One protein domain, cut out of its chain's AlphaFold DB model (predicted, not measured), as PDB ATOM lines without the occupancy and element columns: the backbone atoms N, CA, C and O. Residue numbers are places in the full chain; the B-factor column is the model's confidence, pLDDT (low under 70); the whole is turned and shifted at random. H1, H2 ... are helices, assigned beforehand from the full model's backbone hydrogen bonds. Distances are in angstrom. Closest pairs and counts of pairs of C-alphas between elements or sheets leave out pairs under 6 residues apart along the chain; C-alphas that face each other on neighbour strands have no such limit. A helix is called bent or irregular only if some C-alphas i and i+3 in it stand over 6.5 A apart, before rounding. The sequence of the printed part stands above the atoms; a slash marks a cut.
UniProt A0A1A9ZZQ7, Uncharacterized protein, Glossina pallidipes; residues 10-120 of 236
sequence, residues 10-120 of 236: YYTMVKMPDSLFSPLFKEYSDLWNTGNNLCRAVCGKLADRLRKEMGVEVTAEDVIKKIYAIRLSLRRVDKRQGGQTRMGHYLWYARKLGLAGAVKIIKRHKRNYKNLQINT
ATOM      1  N   TYR A  10      58.951  39.090  17.232       48.38
ATOM      2  CA  TYR A  10      57.737  39.820  16.835       48.38
ATOM      3  C   TYR A  10      57.262  39.498  15.412       48.38
ATOM      4  O   TYR A  10      56.114  39.808  15.106       48.38
ATOM      5  N   TYR A  11      58.089  38.897  14.546       48.91
ATOM      6  CA  TYR A  11      57.740  38.755  13.123       48.91
ATOM      7  C   TYR A  11      56.811  37.580  12.804       48.91
ATOM      8  O   TYR A  11      56.165  37.611  11.763       48.91
ATOM      9  N   THR A  12      56.676  36.590  13.688       64.12
ATOM     10  CA  THR A  12      55.763  35.447  13.484       64.12
ATOM     11  C   THR A  12      54.477  35.522  14.307       64.12
ATOM     12  O   THR A  12      53.615  34.665  14.159       64.12
ATOM     13  N   MET A  13      54.317  36.529  15.173       77.88
ATOM     14  CA  MET A  13      53.117  36.667  16.001       77.88
ATOM     15  C   MET A  13      51.989  37.341  15.214       77.88
ATOM     16  O   MET A  13      52.180  38.413  14.635       77.88
ATOM     17  N   VAL A  14      50.789  36.762  15.268       83.75
ATOM     18  CA  VAL A  14      49.582  37.353  14.672       83.75
ATOM     19  C   VAL A  14      49.360  38.770  15.217       83.75
ATOM     20  O   VAL A  14      49.383  39.012  16.431       83.75
ATOM     21  N   LYS A  15      49.144  39.739  14.318       88.69
ATOM     22  CA  LYS A  15      48.882  41.136  14.691       88.69
ATOM     23  C   LYS A  15      47.494  41.268  15.317       88.69
ATOM     24  O   LYS A  15      46.510  41.501  14.629       88.69
ATOM     25  N   MET A  16      47.436  41.172  16.644       91.19
ATOM     26  CA  MET A  16      46.216  41.419  17.419       91.19
ATOM     27  C   MET A  16      46.134  42.895  17.830       91.19
ATOM     28  O   MET A  16      47.030  43.358  18.561       91.19
ATOM     29  N   PRO A  17      45.095  43.638  17.409       91.81
ATOM     30  CA  PRO A  17      44.920  45.028  17.804       91.81
ATOM     31  C   PRO A  17      44.584  45.126  19.297       91.81
ATOM     32  O   PRO A  17      43.757  44.384  19.827       91.81
ATOM     33  N   ASP A  18      45.225  46.070  19.989       93.44
ATOM     34  CA  ASP A  18      45.072  46.237  21.442       93.44
ATOM     35  C   ASP A  18      43.657  46.688  21.845       93.44
ATOM     36  O   ASP A  18      43.230  46.437  22.974       93.44
ATOM     37  N   SER A  19      42.922  47.313  20.920       92.44
ATOM     38  CA  SER A  19      41.520  47.702  21.086       92.44
ATOM     39  C   SER A  19      40.575  46.507  21.203       92.44
ATOM     40  O   SER A  19      39.627  46.596  21.973       92.44
ATOM     41  N   LEU A  20      40.844  45.401  20.500       93.88
ATOM     42  CA  LEU A  20      40.070  44.155  20.606       93.88
ATOM     43  C   LEU A  20      40.614  43.254  21.714       93.88
ATOM     44  O   LEU A  20      39.860  42.680  22.496       93.88
ATOM     45  N   PHE A  21      41.941  43.153  21.813       94.81
ATOM     46  CA  PHE A  21      42.574  42.247  22.760       94.81
ATOM     47  C   PHE A  21      42.335  42.668  24.215       94.81
ATOM     48  O   PHE A  21      42.055  41.820  25.057       94.81
ATOM     49  N   SER A  22      42.439  43.963  24.535       95.31
ATOM     50  CA  SER A  22      42.345  44.430  25.924       95.31
ATOM     51  C   SER A  22      40.976  44.178  26.574       95.31
ATOM     52  O   SER A  22      40.968  43.647  27.688       95.31
ATOM     53  N   PRO A  23      39.828  44.497  25.935       95.31
ATOM     54  CA  PRO A  23      38.512  44.178  26.487       95.31
ATOM     55  C   PRO A  23      38.309  42.680  26.692       95.31
ATOM     56  O   PRO A  23      37.966  42.273  27.799       95.31
ATOM     57  N   LEU A  24      38.623  41.857  25.686       94.81
ATOM     58  CA  LEU A  24      38.478  40.406  25.794       94.81
ATOM     59  C   LEU A  24      39.368  39.851  26.903       94.81
ATOM     60  O   LEU A  24      38.894  39.136  27.774       94.81
ATOM     61  N   PHE A  25      40.639  40.247  26.958       93.94
ATOM     62  CA  PHE A  25      41.555  39.838  28.022       93.94
ATOM     63  C   PHE A  25      41.078  40.253  29.426       93.94
ATOM     64  O   PHE A  25      41.391  39.588  30.416       93.94
ATOM     65  N   LYS A  26      40.298  41.334  29.529       93.88
ATOM     66  CA  LYS A  26      39.702  41.786  30.789       93.88
ATOM     67  C   LYS A  26      38.571  40.864  31.284       93.88
ATOM     68  O   LYS A  26      38.246  40.885  32.464       93.88
ATOM     69  N   GLU A  27      37.976  40.039  30.436       93.56
ATOM     70  CA  GLU A  27      36.962  39.067  30.873       93.56
ATOM     71  C   GLU A  27      37.593  37.804  31.480       93.56
ATOM     72  O   GLU A  27      37.000  37.149  32.333       93.56
ATOM     73  N   TYR A  28      38.830  37.483  31.095       91.06
ATOM     74  CA  TYR A  28      39.534  36.273  31.527       91.06
ATOM     75  C   TYR A  28      40.440  36.549  32.729       91.06
ATOM     76  O   TYR A  28      41.669  36.539  32.621       91.06
ATOM     77  N   SER A  29      39.825  36.795  33.890       84.75
ATOM     78  CA  SER A  29      40.558  37.185  35.104       84.75
ATOM     79  C   SER A  29      41.580  36.154  35.602       84.75
ATOM     80  O   SER A  29      42.621  36.528  36.149       84.75
ATOM     81  N   ASP A  30      41.355  34.873  35.301       85.25
ATOM     82  CA  ASP A  30      42.260  33.767  35.631       85.25
ATOM     83  C   ASP A  30      43.658  33.946  35.018       85.25
ATOM     84  O   ASP A  30      44.660  33.518  35.590       85.25
ATOM     85  N   LEU A  31      43.753  34.633  33.874       85.44
ATOM     86  CA  LEU A  31      45.016  34.872  33.171       85.44
ATOM     87  C   LEU A  31      45.837  36.022  33.775       85.44
ATOM     88  O   LEU A  31      46.978  36.268  33.372       85.44
ATOM     89  N   TRP A  32      45.276  36.774  34.723       84.81
ATOM     90  CA  TRP A  32      45.925  37.975  35.243       84.81
ATOM     91  C   TRP A  32      47.035  37.655  36.236       84.81
ATOM     92  O   TRP A  32      48.097  38.278  36.152       84.81
ATOM     93  N   ASN A  33      46.789  36.682  37.120       73.00
ATOM     94  CA  ASN A  33      47.604  36.386  38.304       73.00
ATOM     95  C   ASN A  33      48.378  35.069  38.217       73.00
ATOM     96  O   ASN A  33      49.256  34.823  39.041       73.00
ATOM     97  N   THR A  34      48.101  34.224  37.224       62.56
ATOM     98  CA  THR A  34      48.973  33.092  36.913       62.56
ATOM     99  C   THR A  34      50.348  33.647  36.569       62.56
ATOM    100  O   THR A  34      50.437  34.426  35.617       62.56
ATOM    101  N   GLY A  35      51.371  33.308  37.365       63.62
ATOM    102  CA  GLY A  35      52.747  33.804  37.257       63.62
ATOM    103  C   GLY A  35      53.358  33.612  35.863       63.62
ATOM    104  O   GLY A  35      52.911  34.200  34.884       63.62
ATOM    105  N   ASN A  36      54.401  32.798  35.729       67.88
ATOM    106  CA  ASN A  36      54.937  32.488  34.393       67.88
ATOM    107  C   ASN A  36      54.119  31.386  33.678       67.88
ATOM    108  O   ASN A  36      54.281  31.130  32.488       67.88
ATOM    109  N   ASN A  37      53.174  30.754  34.367       75.44
ATOM    110  CA  ASN A  37      52.457  29.606  33.822       75.44
ATOM    111  C   ASN A  37      51.031  30.014  33.462       75.44
ATOM    112  O   ASN A  37      50.108  29.829  34.249       75.44
ATOM    113  N   LEU A  38      50.860  30.618  32.283       81.81
ATOM    114  CA  LEU A  38      49.532  30.893  31.735       81.81
ATOM    115  C   LEU A  38      48.836  29.567  31.404       81.81
ATOM    116  O   LEU A  38      49.416  28.697  30.754       81.81
ATOM    117  N   CYS A  39      47.588  29.410  31.849       86.44
ATOM    118  CA  CYS A  39      46.825  28.197  31.582       86.44
ATOM    119  C   CYS A  39      46.503  28.094  30.085       86.44
ATOM    120  O   CYS A  39      45.688  28.857  29.562       86.44
ATOM    121  N   ARG A  40      47.113  27.116  29.401       88.50
ATOM    122  CA  ARG A  40      46.950  26.904  27.952       88.50
ATOM    123  C   ARG A  40      45.486  26.718  27.550       88.50
ATOM    124  O   ARG A  40      45.085  27.233  26.514       88.50
ATOM    125  N   ALA A  41      44.681  26.055  28.385       90.00
ATOM    126  CA  ALA A  41      43.254  25.859  28.133       90.00
ATOM    127  C   ALA A  41      42.468  27.182  28.155       90.00
ATOM    128  O   ALA A  41      41.645  27.432  27.277       90.00
ATOM    129  N   VAL A  42      42.745  28.064  29.122       91.12
ATOM    130  CA  VAL A  42      42.092  29.383  29.212       91.12
ATOM    131  C   VAL A  42      42.573  30.303  28.085       91.12
ATOM    132  O   VAL A  42      41.765  30.998  27.473       91.12
ATOM    133  N   CYS A  43      43.862  30.249  27.734       92.25
ATOM    134  CA  CYS A  43      44.391  30.941  26.556       92.25
ATOM    135  C   CYS A  43      43.771  30.432  25.247       92.25
ATOM    136  O   CYS A  43      43.524  31.242  24.362       92.25
ATOM    137  N   GLY A  44      43.476  29.132  25.137       94.06
ATOM    138  CA  GLY A  44      42.747  28.554  24.004       94.06
ATOM    139  C   GLY A  44      41.344  29.139  23.861       94.06
ATOM    140  O   GLY A  44      40.995  29.622  22.792       94.06
ATOM    141  N   LYS A  45      40.588  29.235  24.963       95.44
ATOM    142  CA  LYS A  45      39.257  29.873  24.953       95.44
ATOM    143  C   LYS A  45      39.306  31.336  24.503       95.44
ATOM    144  O   LYS A  45      38.419  31.787  23.783       95.44
ATOM    145  N   LEU A  46      40.320  32.086  24.939       95.12
ATOM    146  CA  LEU A  46      40.523  33.470  24.503       95.12
ATOM    147  C   LEU A  46      40.931  33.536  23.018       95.12
ATOM    148  O   LEU A  46      40.440  34.397  22.293       95.12
ATOM    149  N   ALA A  47      41.778  32.612  22.556       95.31
ATOM    150  CA  ALA A  47      42.178  32.499  21.156       95.31
ATOM    151  C   ALA A  47      40.984  32.197  20.238       95.31
ATOM    152  O   ALA A  47      40.836  32.848  19.210       95.31
ATOM    153  N   ASP A  48      40.083  31.298  20.644       96.12
ATOM    154  CA  ASP A  48      38.866  30.980  19.890       96.12
ATOM    155  C   ASP A  48      37.959  32.200  19.708       96.12
ATOM    156  O   ASP A  48      37.454  32.441  18.610       96.12
ATOM    157  N   ARG A  49      37.789  33.006  20.766       95.88
ATOM    158  CA  ARG A  49      37.034  34.262  20.674       95.88
ATOM    159  C   ARG A  49      37.729  35.276  19.772       95.88
ATOM    160  O   ARG A  49      37.083  35.844  18.904       95.88
ATOM    161  N   LEU A  50      39.040  35.467  19.929       94.62
ATOM    162  CA  LEU A  50      39.814  36.376  19.076       94.62
ATOM    163  C   LEU A  50      39.760  35.967  17.602       94.62
ATOM    164  O   LEU A  50      39.594  36.820  16.739       94.62
ATOM    165  N   ARG A  51      39.848  34.667  17.319       95.56
ATOM    166  CA  ARG A  51      39.703  34.110  15.974       95.56
ATOM    167  C   ARG A  51      38.330  34.426  15.383       95.56
ATOM    168  O   ARG A  51      38.256  34.832  14.229       95.56
ATOM    169  N   LYS A  52      37.260  34.287  16.172       95.38
ATOM    170  CA  LYS A  52      35.895  34.634  15.747       95.38
ATOM    171  C   LYS A  52      35.753  36.124  15.413       95.38
ATOM    172  O   LYS A  52      35.136  36.450  14.410       95.38
ATOM    173  N   GLU A  53      36.337  37.000  16.228       93.50
ATOM    174  CA  GLU A  53      36.262  38.457  16.037       93.50
ATOM    175  C   GLU A  53      37.138  38.956  14.879       93.50
ATOM    176  O   GLU A  53      36.758  39.871  14.156       93.50
ATOM    177  N   MET A  54      38.327  38.380  14.695       90.44
ATOM    178  CA  MET A  54      39.281  38.847  13.683       90.44
ATOM    179  C   MET A  54      39.115  38.163  12.324       90.44
ATOM    180  O   MET A  54      39.653  38.661  11.339       90.44
ATOM    181  N   GLY A  55      38.460  36.998  12.262       90.50
ATOM    182  CA  GLY A  55      38.409  36.166  11.054       90.50
ATOM    183  C   GLY A  55      39.769  35.590  10.630       90.50
ATOM    184  O   GLY A  55      39.890  35.037   9.543       90.50
ATOM    185  N   VAL A  56      40.796  35.717  11.477       91.12
ATOM    186  CA  VAL A  56      42.163  35.232  11.245       91.12
ATOM    187  C   VAL A  56      42.472  34.137  12.253       91.12
ATOM    188  O   VAL A  56      42.023  34.191  13.400       91.12
ATOM    189  N   GLU A  57      43.257  33.148  11.837       92.69
ATOM    190  CA  GLU A  57      43.730  32.103  12.734       92.69
ATOM    191  C   GLU A  57      44.547  32.708  13.885       92.69
ATOM    192  O   GLU A  57      45.547  33.392  13.682       92.69
ATOM    193  N   VAL A  58      44.083  32.475  15.113       93.25
ATOM    194  CA  VAL A  58      44.761  32.869  16.349       93.25
ATOM    195  C   VAL A  58      44.940  31.623  17.187       93.25
ATOM    196  O   VAL A  58      43.959  30.964  17.534       93.25
ATOM    197  N   THR A  59      46.184  31.309  17.539       94.56
ATOM    198  CA  THR A  59      46.480  30.162  18.395       94.56
ATOM    199  C   THR A  59      46.559  30.572  19.867       94.56
ATOM    200  O   THR A  59      46.803  31.730  20.218       94.56
ATOM    201  N   ALA A  60      46.409  29.597  20.769       93.31
ATOM    202  CA  ALA A  60      46.642  29.813  22.199       93.31
ATOM    203  C   ALA A  60      48.070  30.315  22.483       93.31
ATOM    204  O   ALA A  60      48.289  31.066  23.435       93.31
ATOM    205  N   GLU A  61      49.043  29.912  21.663       91.62
ATOM    206  CA  GLU A  61      50.436  30.323  21.807       91.62
ATOM    207  C   GLU A  61      50.629  31.804  21.462       91.62
ATOM    208  O   GLU A  61      51.339  32.511  22.179       91.62
ATOM    209  N   ASP A  62      49.936  32.305  20.438       92.12
ATOM    210  CA  ASP A  62      49.955  33.727  20.084       92.12
ATOM    211  C   ASP A  62      49.386  34.591  21.211       92.12
ATOM    212  O   ASP A  62      49.957  35.624  21.565       92.12
ATOM    213  N   VAL A  63      48.298  34.134  21.837       93.19
ATOM    214  CA  VAL A  63      47.703  34.798  23.005       93.19
ATOM    215  C   VAL A  63      48.689  34.833  24.173       93.19
ATOM    216  O   VAL A  63      48.885  35.885  24.784       93.19
ATOM    217  N   ILE A  64      49.356  33.712  24.467       91.62
ATOM    218  CA  ILE A  64      50.381  33.631  25.518       91.62
ATOM    219  C   ILE A  64      51.506  34.635  25.240       91.62
ATOM    220  O   ILE A  64      51.825  35.459  26.103       91.62
ATOM    221  N   LYS A  65      52.070  34.620  24.025       91.00
ATOM    222  CA  LYS A  65      53.132  35.545  23.596       91.00
ATOM    223  C   LYS A  65      52.694  37.004  23.732       91.00
ATOM    224  O   LYS A  65      53.439  37.820  24.280       91.00
ATOM    225  N   LYS A  66      51.465  37.329  23.322       92.56
ATOM    226  CA  LYS A  66      50.893  38.676  23.439       92.56
ATOM    227  C   LYS A  66      50.778  39.122  24.901       92.56
ATOM    228  O   LYS A  66      51.225  40.223  25.227       92.56
ATOM    229  N   ILE A  67      50.262  38.278  25.802       92.62
ATOM    230  CA  ILE A  67      50.168  38.589  27.244       92.62
ATOM    231  C   ILE A  67      51.559  38.852  27.826       92.62
ATOM    232  O   ILE A  67      51.760  39.828  28.557       92.62
ATOM    233  N   TYR A  68      52.541  38.024  27.470       90.62
ATOM    234  CA  TYR A  68      53.929  38.218  27.875       90.62
ATOM    235  C   TYR A  68      54.502  39.552  27.395       90.62
ATOM    236  O   TYR A  68      55.088  40.293  28.191       90.62
ATOM    237  N   ALA A  69      54.288  39.897  26.124       91.12
ATOM    238  CA  ALA A  69      54.728  41.164  25.554       91.12
ATOM    239  C   ALA A  69      54.096  42.370  26.270       91.12
ATOM    240  O   ALA A  69      54.792  43.351  26.556       91.12
ATOM    241  N   ILE A  70      52.809  42.287  26.627       93.00
ATOM    242  CA  ILE A  70      52.099  43.327  27.388       93.00
ATOM    243  C   ILE A  70      52.695  43.466  28.790       93.00
ATOM    244  O   ILE A  70      53.073  44.568  29.186       93.00
ATOM    245  N   ARG A  71      52.848  42.359  29.530       92.19
ATOM    246  CA  ARG A  71      53.444  42.356  30.879       92.19
ATOM    247  C   ARG A  71      54.845  42.964  30.870       92.19
ATOM    248  O   ARG A  71      55.155  43.827  31.693       92.19
ATOM    249  N   LEU A  72      55.683  42.549  29.920       91.31
ATOM    250  CA  LEU A  72      57.039  43.065  29.763       91.31
ATOM    251  C   LEU A  72      57.036  44.562  29.436       91.31
ATOM    252  O   LEU A  72      57.796  45.331  30.027       91.31
ATOM    253  N   SER A  73      56.167  44.988  28.522       92.44
ATOM    254  CA  SER A  73      56.049  46.391  28.131       92.44
ATOM    255  C   SER A  73      55.572  47.265  29.284       92.44
ATOM    256  O   SER A  73      56.148  48.325  29.511       92.44
ATOM    257  N   LEU A  74      54.591  46.813  30.068       93.88
ATOM    258  CA  LEU A  74      54.124  47.529  31.255       93.88
ATOM    259  C   LEU A  74      55.220  47.655  32.314       93.88
ATOM    260  O   LEU A  74      55.436  48.754  32.812       93.88
ATOM    261  N   ARG A  75      55.980  46.586  32.592       93.25
ATOM    262  CA  ARG A  75      57.145  46.653  33.496       93.25
ATOM    263  C   ARG A  75      58.212  47.630  33.005       93.25
ATOM    264  O   ARG A  75      58.857  48.293  33.810       93.25
ATOM    265  N   ARG A  76      58.415  47.731  31.687       93.12
ATOM    266  CA  ARG A  76      59.324  48.727  31.101       93.12
ATOM    267  C   ARG A  76      58.786  50.139  31.276       93.12
ATOM    268  O   ARG A  76      59.559  51.016  31.633       93.12
ATOM    269  N   VAL A  77      57.496  50.363  31.021       94.38
ATOM    270  CA  VAL A  77      56.859  51.675  31.208       94.38
ATOM    271  C   VAL A  77      56.939  52.095  32.673       94.38
ATOM    272  O   VAL A  77      57.272  53.240  32.937       94.38
ATOM    273  N   ASP A  78      56.721  51.174  33.609       94.94
ATOM    274  CA  ASP A  78      56.749  51.452  35.048       94.94
ATOM    275  C   ASP A  78      58.081  52.029  35.539       94.94
ATOM    276  O   ASP A  78      58.102  52.940  36.359       94.94
ATOM    277  N   LYS A  79      59.190  51.552  34.966       93.62
ATOM    278  CA  LYS A  79      60.550  51.987  35.309       93.62
ATOM    279  C   LYS A  79      61.006  53.260  34.586       93.62
ATOM    280  O   LYS A  79      62.097  53.751  34.863       93.62
ATOM    281  N   ARG A  80      60.243  53.776  33.617       88.62
ATOM    282  CA  ARG A  80      60.632  54.977  32.855       88.62
ATOM    283  C   ARG A  80      60.347  56.247  33.653       88.62
ATOM    284  O   ARG A  80      59.366  56.326  34.380       88.62
ATOM    285  N   GLN A  81      61.142  57.290  33.422       77.75
ATOM    286  CA  GLN A  81      60.911  58.630  33.983       77.75
ATOM    287  C   GLN A  81      60.089  59.552  33.056       77.75
ATOM    288  O   GLN A  81      60.013  60.757  33.270       77.75
ATOM    289  N   GLY A  82      59.431  59.007  32.026       76.69
ATOM    290  CA  GLY A  82      58.618  59.788  31.093       76.69
ATOM    291  C   GLY A  82      58.465  59.134  29.720       76.69
ATOM    292  O   GLY A  82      58.849  57.982  29.517       76.69
ATOM    293  N   GLY A  83      57.888  59.888  28.783       81.94
ATOM    294  CA  GLY A  83      57.699  59.487  27.388       81.94
ATOM    295  C   GLY A  83      56.270  59.071  27.027       81.94
ATOM    296  O   GLY A  83      55.428  58.802  27.889       81.94
ATOM    297  N   GLN A  84      55.999  59.036  25.722       81.94
ATOM    298  CA  GLN A  84      54.758  58.487  25.183       81.94
ATOM    299  C   GLN A  84      54.728  56.959  25.329       81.94
ATOM    300  O   GLN A  84      55.764  56.290  25.389       81.94
ATOM    301  N   THR A  85      53.524  56.392  25.389       86.94
ATOM    302  CA  THR A  85      53.338  54.944  25.495       86.94
ATOM    303  C   THR A  85      52.112  54.489  24.723       86.94
ATOM    304  O   THR A  85      51.034  55.056  24.863       86.94
ATOM    305  N   ARG A  86      52.260  53.404  23.958       87.25
ATOM    306  CA  ARG A  86      51.147  52.746  23.255       87.25
ATOM    307  C   ARG A  86      50.326  51.825  24.168       87.25
ATOM    308  O   ARG A  86      49.329  51.265  23.742       87.25
ATOM    309  N   MET A  87      50.692  51.701  25.448       92.75
ATOM    310  CA  MET A  87      50.046  50.797  26.413       92.75
ATOM    311  C   MET A  87      48.741  51.354  27.015       92.75
ATOM    312  O   MET A  87      48.295  50.894  28.066       92.75
ATOM    313  N   GLY A  88      48.117  52.346  26.369       93.00
ATOM    314  CA  GLY A  88      46.912  53.025  26.862       93.00
ATOM    315  C   GLY A  88      45.745  52.077  27.149       93.00
ATOM    316  O   GLY A  88      45.114  52.176  28.203       93.00
ATOM    317  N   HIS A  89      45.525  51.104  26.261       95.19
ATOM    318  CA  HIS A  89      44.469  50.097  26.393       95.19
ATOM    319  C   HIS A  89      44.620  49.215  27.640       95.19
ATOM    320  O   HIS A  89      43.629  48.673  28.120       95.19
ATOM    321  N   TYR A  90      45.823  49.110  28.208       95.50
ATOM    322  CA  TYR A  90      46.131  48.241  29.346       95.50
ATOM    323  C   TYR A  90      46.244  49.002  30.675       95.50
ATOM    324  O   TYR A  90      46.798  48.481  31.642       95.50
ATOM    325  N   LEU A  91      45.695  50.224  30.766       95.62
ATOM    326  CA  LEU A  91      45.672  51.009  32.010       95.62
ATOM    327  C   LEU A  91      45.047  50.235  33.182       95.62
ATOM    328  O   LEU A  91      45.545  50.301  34.306       95.62
ATOM    329  N   TRP A  92      43.953  49.513  32.929       95.38
ATOM    330  CA  TRP A  92      43.290  48.697  33.948       95.38
ATOM    331  C   TRP A  92      44.208  47.569  34.439       95.38
ATOM    332  O   TRP A  92      44.266  47.301  35.637       95.38
ATOM    333  N   TYR A  93      44.981  46.969  33.533       95.06
ATOM    334  CA  TYR A  93      45.875  45.867  33.860       95.06
ATOM    335  C   TYR A  93      47.104  46.354  34.632       95.06
ATOM    336  O   TYR A  93      47.495  45.742  35.621       95.06
ATOM    337  N   ALA A  94      47.644  47.523  34.274       95.06
ATOM    338  CA  ALA A  94      48.706  48.177  35.039       95.06
ATOM    339  C   ALA A  94      48.290  48.447  36.496       95.06
ATOM    340  O   ALA A  94      49.073  48.195  37.409       95.06
ATOM    341  N   ARG A  95      47.043  48.900  36.723       94.62
ATOM    342  CA  ARG A  95      46.486  49.051  38.081       94.62
ATOM    343  C   ARG A  95      46.402  47.712  38.801       94.62
ATOM    344  O   ARG A  95      46.811  47.627  39.951       94.62
ATOM    345  N   LYS A  96      45.901  46.677  38.120       92.94
ATOM    346  CA  LYS A  96      45.759  45.337  38.703       92.94
ATOM    347  C   LYS A  96      47.104  44.743  39.132       92.94
ATOM    348  O   LYS A  96      47.159  44.080  40.157       92.94
ATOM    349  N   LEU A  97      48.169  45.017  38.380       91.44
ATOM    350  CA  LEU A  97      49.535  44.583  38.680       91.44
ATOM    351  C   LEU A  97      50.267  45.458  39.717       91.44
ATOM    352  O   LEU A  97      51.415  45.164  40.032       91.44
ATOM    353  N   GLY A  98      49.661  46.544  40.211       93.69
ATOM    354  CA  GLY A  98      50.313  47.456  41.159       93.69
ATOM    355  C   GLY A  98      51.444  48.305  40.559       93.69
ATOM    356  O   GLY A  98      52.272  48.834  41.294       93.69
ATOM    357  N   LEU A  99      51.492  48.464  39.232       94.44
ATOM    358  CA  LEU A  99      52.540  49.217  38.529       94.44
ATOM    359  C   LEU A  99      52.240  50.727  38.553       94.44
ATOM    360  O   LEU A  99      51.726  51.301  37.585       94.44
ATOM    361  N   ALA A 100      52.493  51.367  39.697       96.00
ATOM    362  CA  ALA A 100      52.122  52.760  39.955       96.00
ATOM    363  C   ALA A 100      52.772  53.762  38.978       96.00
ATOM    364  O   ALA A 100      52.107  54.701  38.521       96.00
ATOM    365  N   GLY A 101      54.037  53.544  38.606       94.81
ATOM    366  CA  GLY A 101      54.747  54.358  37.621       94.81
ATOM    367  C   GLY A 101      54.094  54.259  36.243       94.81
ATOM    368  O   GLY A 101      53.807  55.277  35.604       94.81
ATOM    369  N   ALA A 102      53.737  53.041  35.825       95.38
ATOM    370  CA  ALA A 102      53.069  52.811  34.550       95.38
ATOM    371  C   ALA A 102      51.692  53.479  34.505       95.38
ATOM    372  O   ALA A 102      51.351  54.140  33.521       95.38
ATOM    373  N   VAL A 103      50.917  53.375  35.590       96.06
ATOM    374  CA  VAL A 103      49.615  54.043  35.718       96.06
ATOM    375  C   VAL A 103      49.761  55.560  35.581       96.06
ATOM    376  O   VAL A 103      48.979  56.182  34.854       96.06
ATOM    377  N   LYS A 104      50.760  56.167  36.235       94.88
ATOM    378  CA  LYS A 104      51.026  57.612  36.154       94.88
ATOM    379  C   LYS A 104      51.344  58.045  34.721       94.88
ATOM    380  O   LYS A 104      50.760  59.018  34.237       94.88
ATOM    381  N   ILE A 105      52.214  57.307  34.031       94.25
ATOM    382  CA  ILE A 105      52.629  57.612  32.653       94.25
ATOM    383  C   ILE A 105      51.461  57.460  31.678       94.25
ATOM    384  O   ILE A 105      51.189  58.377  30.905       94.25
ATOM    385  N   ILE A 106      50.719  56.351  31.745       94.50
ATOM    386  CA  ILE A 106      49.578  56.108  30.852       94.50
ATOM    387  C   ILE A 106      48.483  57.168  31.063       94.50
ATOM    388  O   ILE A 106      47.959  57.714  30.090       94.50
ATOM    389  N   LYS A 107      48.162  57.522  32.318       93.88
ATOM    390  CA  LYS A 107      47.200  58.600  32.619       93.88
ATOM    391  C   LYS A 107      47.652  59.948  32.061       93.88
ATOM    392  O   LYS A 107      46.831  60.683  31.518       93.88
ATOM    393  N   ARG A 108      48.937  60.293  32.211       91.31
ATOM    394  CA  ARG A 108      49.505  61.524  31.642       91.31
ATOM    395  C   ARG A 108      49.353  61.528  30.120       91.31
ATOM    396  O   ARG A 108      48.842  62.499  29.582       91.31
ATOM    397  N   HIS A 109      49.702  60.429  29.450       88.69
ATOM    398  CA  HIS A 109      49.569  60.319  27.998       88.69
ATOM    399  C   HIS A 109      48.116  60.494  27.527       88.69
ATOM    400  O   HIS A 109      47.866  61.269  26.609       88.69
ATOM    401  N   LYS A 110      47.148  59.862  28.210       87.88
ATOM    402  CA  LYS A 110      45.716  59.999  27.894       87.88
ATOM    403  C   LYS A 110      45.206  61.438  28.052       87.88
ATOM    404  O   LYS A 110      44.391  61.871  27.248       87.88
ATOM    405  N   ARG A 111      45.669  62.175  29.071       88.06
ATOM    406  CA  ARG A 111      45.327  63.600  29.248       88.06
ATOM    407  C   ARG A 111      45.909  64.460  28.133       88.06
ATOM    408  O   ARG A 111      45.180  65.234  27.534       88.06
ATOM    409  N   ASN A 112      47.185  64.264  27.811       84.75
ATOM    410  CA  ASN A 112      47.838  65.024  26.749       84.75
ATOM    411  C   ASN A 112      47.144  64.814  25.395       84.75
ATOM    412  O   ASN A 112      46.965  65.773  24.663       84.75
ATOM    413  N   TYR A 113      46.706  63.587  25.086       78.94
ATOM    414  CA  TYR A 113      45.969  63.305  23.851       78.94
ATOM    415  C   TYR A 113      44.636  64.069  23.763       78.94
ATOM    416  O   TYR A 113      44.343  64.649  22.726       78.94
ATOM    417  N   LYS A 114      43.872  64.143  24.863       77.56
ATOM    418  CA  LYS A 114      42.634  64.942  24.917       77.56
ATOM    419  C   LYS A 114      42.897  66.433  24.713       77.56
ATOM    420  O   LYS A 114      42.166  67.086  23.985       77.56
ATOM    421  N   ASN A 115      43.958  66.954  25.327       74.25
ATOM    422  CA  ASN A 115      44.315  68.365  25.189       74.25
ATOM    423  C   ASN A 115      44.750  68.711  23.753       74.25
ATOM    424  O   ASN A 115      44.499  69.819  23.301       74.25
ATOM    425  N   LEU A 116      45.373  67.771  23.027       70.06
ATOM    426  CA  LEU A 116      45.691  67.961  21.607       70.06
ATOM    427  C   LEU A 116      44.431  68.008  20.728       70.06
ATOM    428  O   LEU A 116      44.392  68.805  19.798       70.06
ATOM    429  N   GLN A 117      43.421  67.179  21.015       62.16
ATOM    430  CA  GLN A 117      42.159  67.182  20.260       62.16
ATOM    431  C   GLN A 117      41.422  68.520  20.407       62.16
ATOM    432  O   GLN A 117      41.098  69.142  19.409       62.16
ATOM    433  N   ILE A 118      41.306  69.036  21.636       61.16
ATOM    434  CA  ILE A 118      40.626  70.316  21.912       61.16
ATOM    435  C   ILE A 118      41.305  71.503  21.203       61.16
ATOM    436  O   ILE A 118      40.632  72.413  20.740       61.16
ATOM    437  N   ASN A 119      42.633  71.492  21.066       59.09
ATOM    438  CA  ASN A 119      43.352  72.558  20.356       59.09
ATOM    439  C   ASN A 119      43.238  72.465  18.823       59.09
ATOM    440  O   ASN A 119      43.620  73.409  18.139       59.09
ATOM    441  N   THR A 120      42.777  71.332  18.287       52.97
ATOM    442  CA  THR A 120      42.642  71.107  16.838       52.97
ATOM    443  C   THR A 120      41.244  71.487  16.342       52.97
ATOM    444  O   THR A 120      41.106  71.918  15.202       52.97
TER     445      THR A 120
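What this domain is: This is residues 10 to 120 of the 236 residues of an uncharacterized protein of Glossina pallidipes (UniProt A0A1A9ZZQ7). What shape do the atoms make? Four helices, H3, H1, H5 and H6, form a loose row across one side of the long helix H4, with H3 and H6 meeting its two ends and the short H2 at the row's edge. The part of H6 at residues 113 to 120 sticks out as an arm. What is it built of? The 111 printed residues hold six named helices, H1 to H6 in order along the chain, and no named strand; the class is all helix. How large is it? It is compact, with a radius of gyration of the C-alphas of 14.9 A and spans of 44 by 32 by 27 A.

Where its parts are: Where do the first helices lie? H1 is residues 18 to 27, from C-alpha 18 at (45.072, 46.237, 21.442), and H2 is residues 30 to 33. H3, residues 40 to 54, is 20.1 A long. Where are the later ones? H4, residues 60 to 78, is 27.1 A long, and H5 is residues 87 to 96. H6, residues 100 to 120, is 31.0 A long and ends at C-alpha 120, (42.642, 71.107, 16.838). Which are irregular? H2 only just is, with C-alphas 30 and 33 6.52 A apart, and H5 is, with C-alphas 89 and 92 7.8 A apart.

How they stand to each other: What does H1 touch? It touches H3, whose residues 46 to 50 alone take part, at a steep tilt of 44 degrees, opposite ways; the closest C-alphas, of Leu 24 and Leu 46, are 7.3 A apart. It touches H5 at a shallow tilt of 20 degrees, the same way, with the C-alphas of Ser 22 and His 89 closest at 6.1 A. How does H4 stand to H3 and H6? With residues 60 to 64 alone it touches H3, about perpendicular at 87 degrees, closest at the C-alphas of Gly 44 and Ala 60, 4.5 A. With residues 74 to 78 alone it touches residues 100 to 105 of H6, also about perpendicular at 87 degrees, with the C-alphas of Asp 78 and Ala 102 closest at 4.0 A. How do H5 and H6 stand? They form a helical hairpin at a tilt of 36 degrees, only just steep, with the C-alphas of Gly 88 and Ile 106 closest at 5.7 A. What do the backbones show? Every O i to N i+4 pair is within hydrogen-bond range in H3, H4 and H6, against 4 of 6 in H1 and 3 of 6 in H5; H2 is too short for such a pair.

The domain as a whole: How far does it reach? The two C-alphas farthest apart, of Ala 41 and Asn 119, are 47.3 A apart. Is it continuous? The printed part has no cut and no long link. Where is confidence low? The mean pLDDT of the printed part is 87.7, and residues 10 to 12, 34 to 36 and 117 to 120 are under 70.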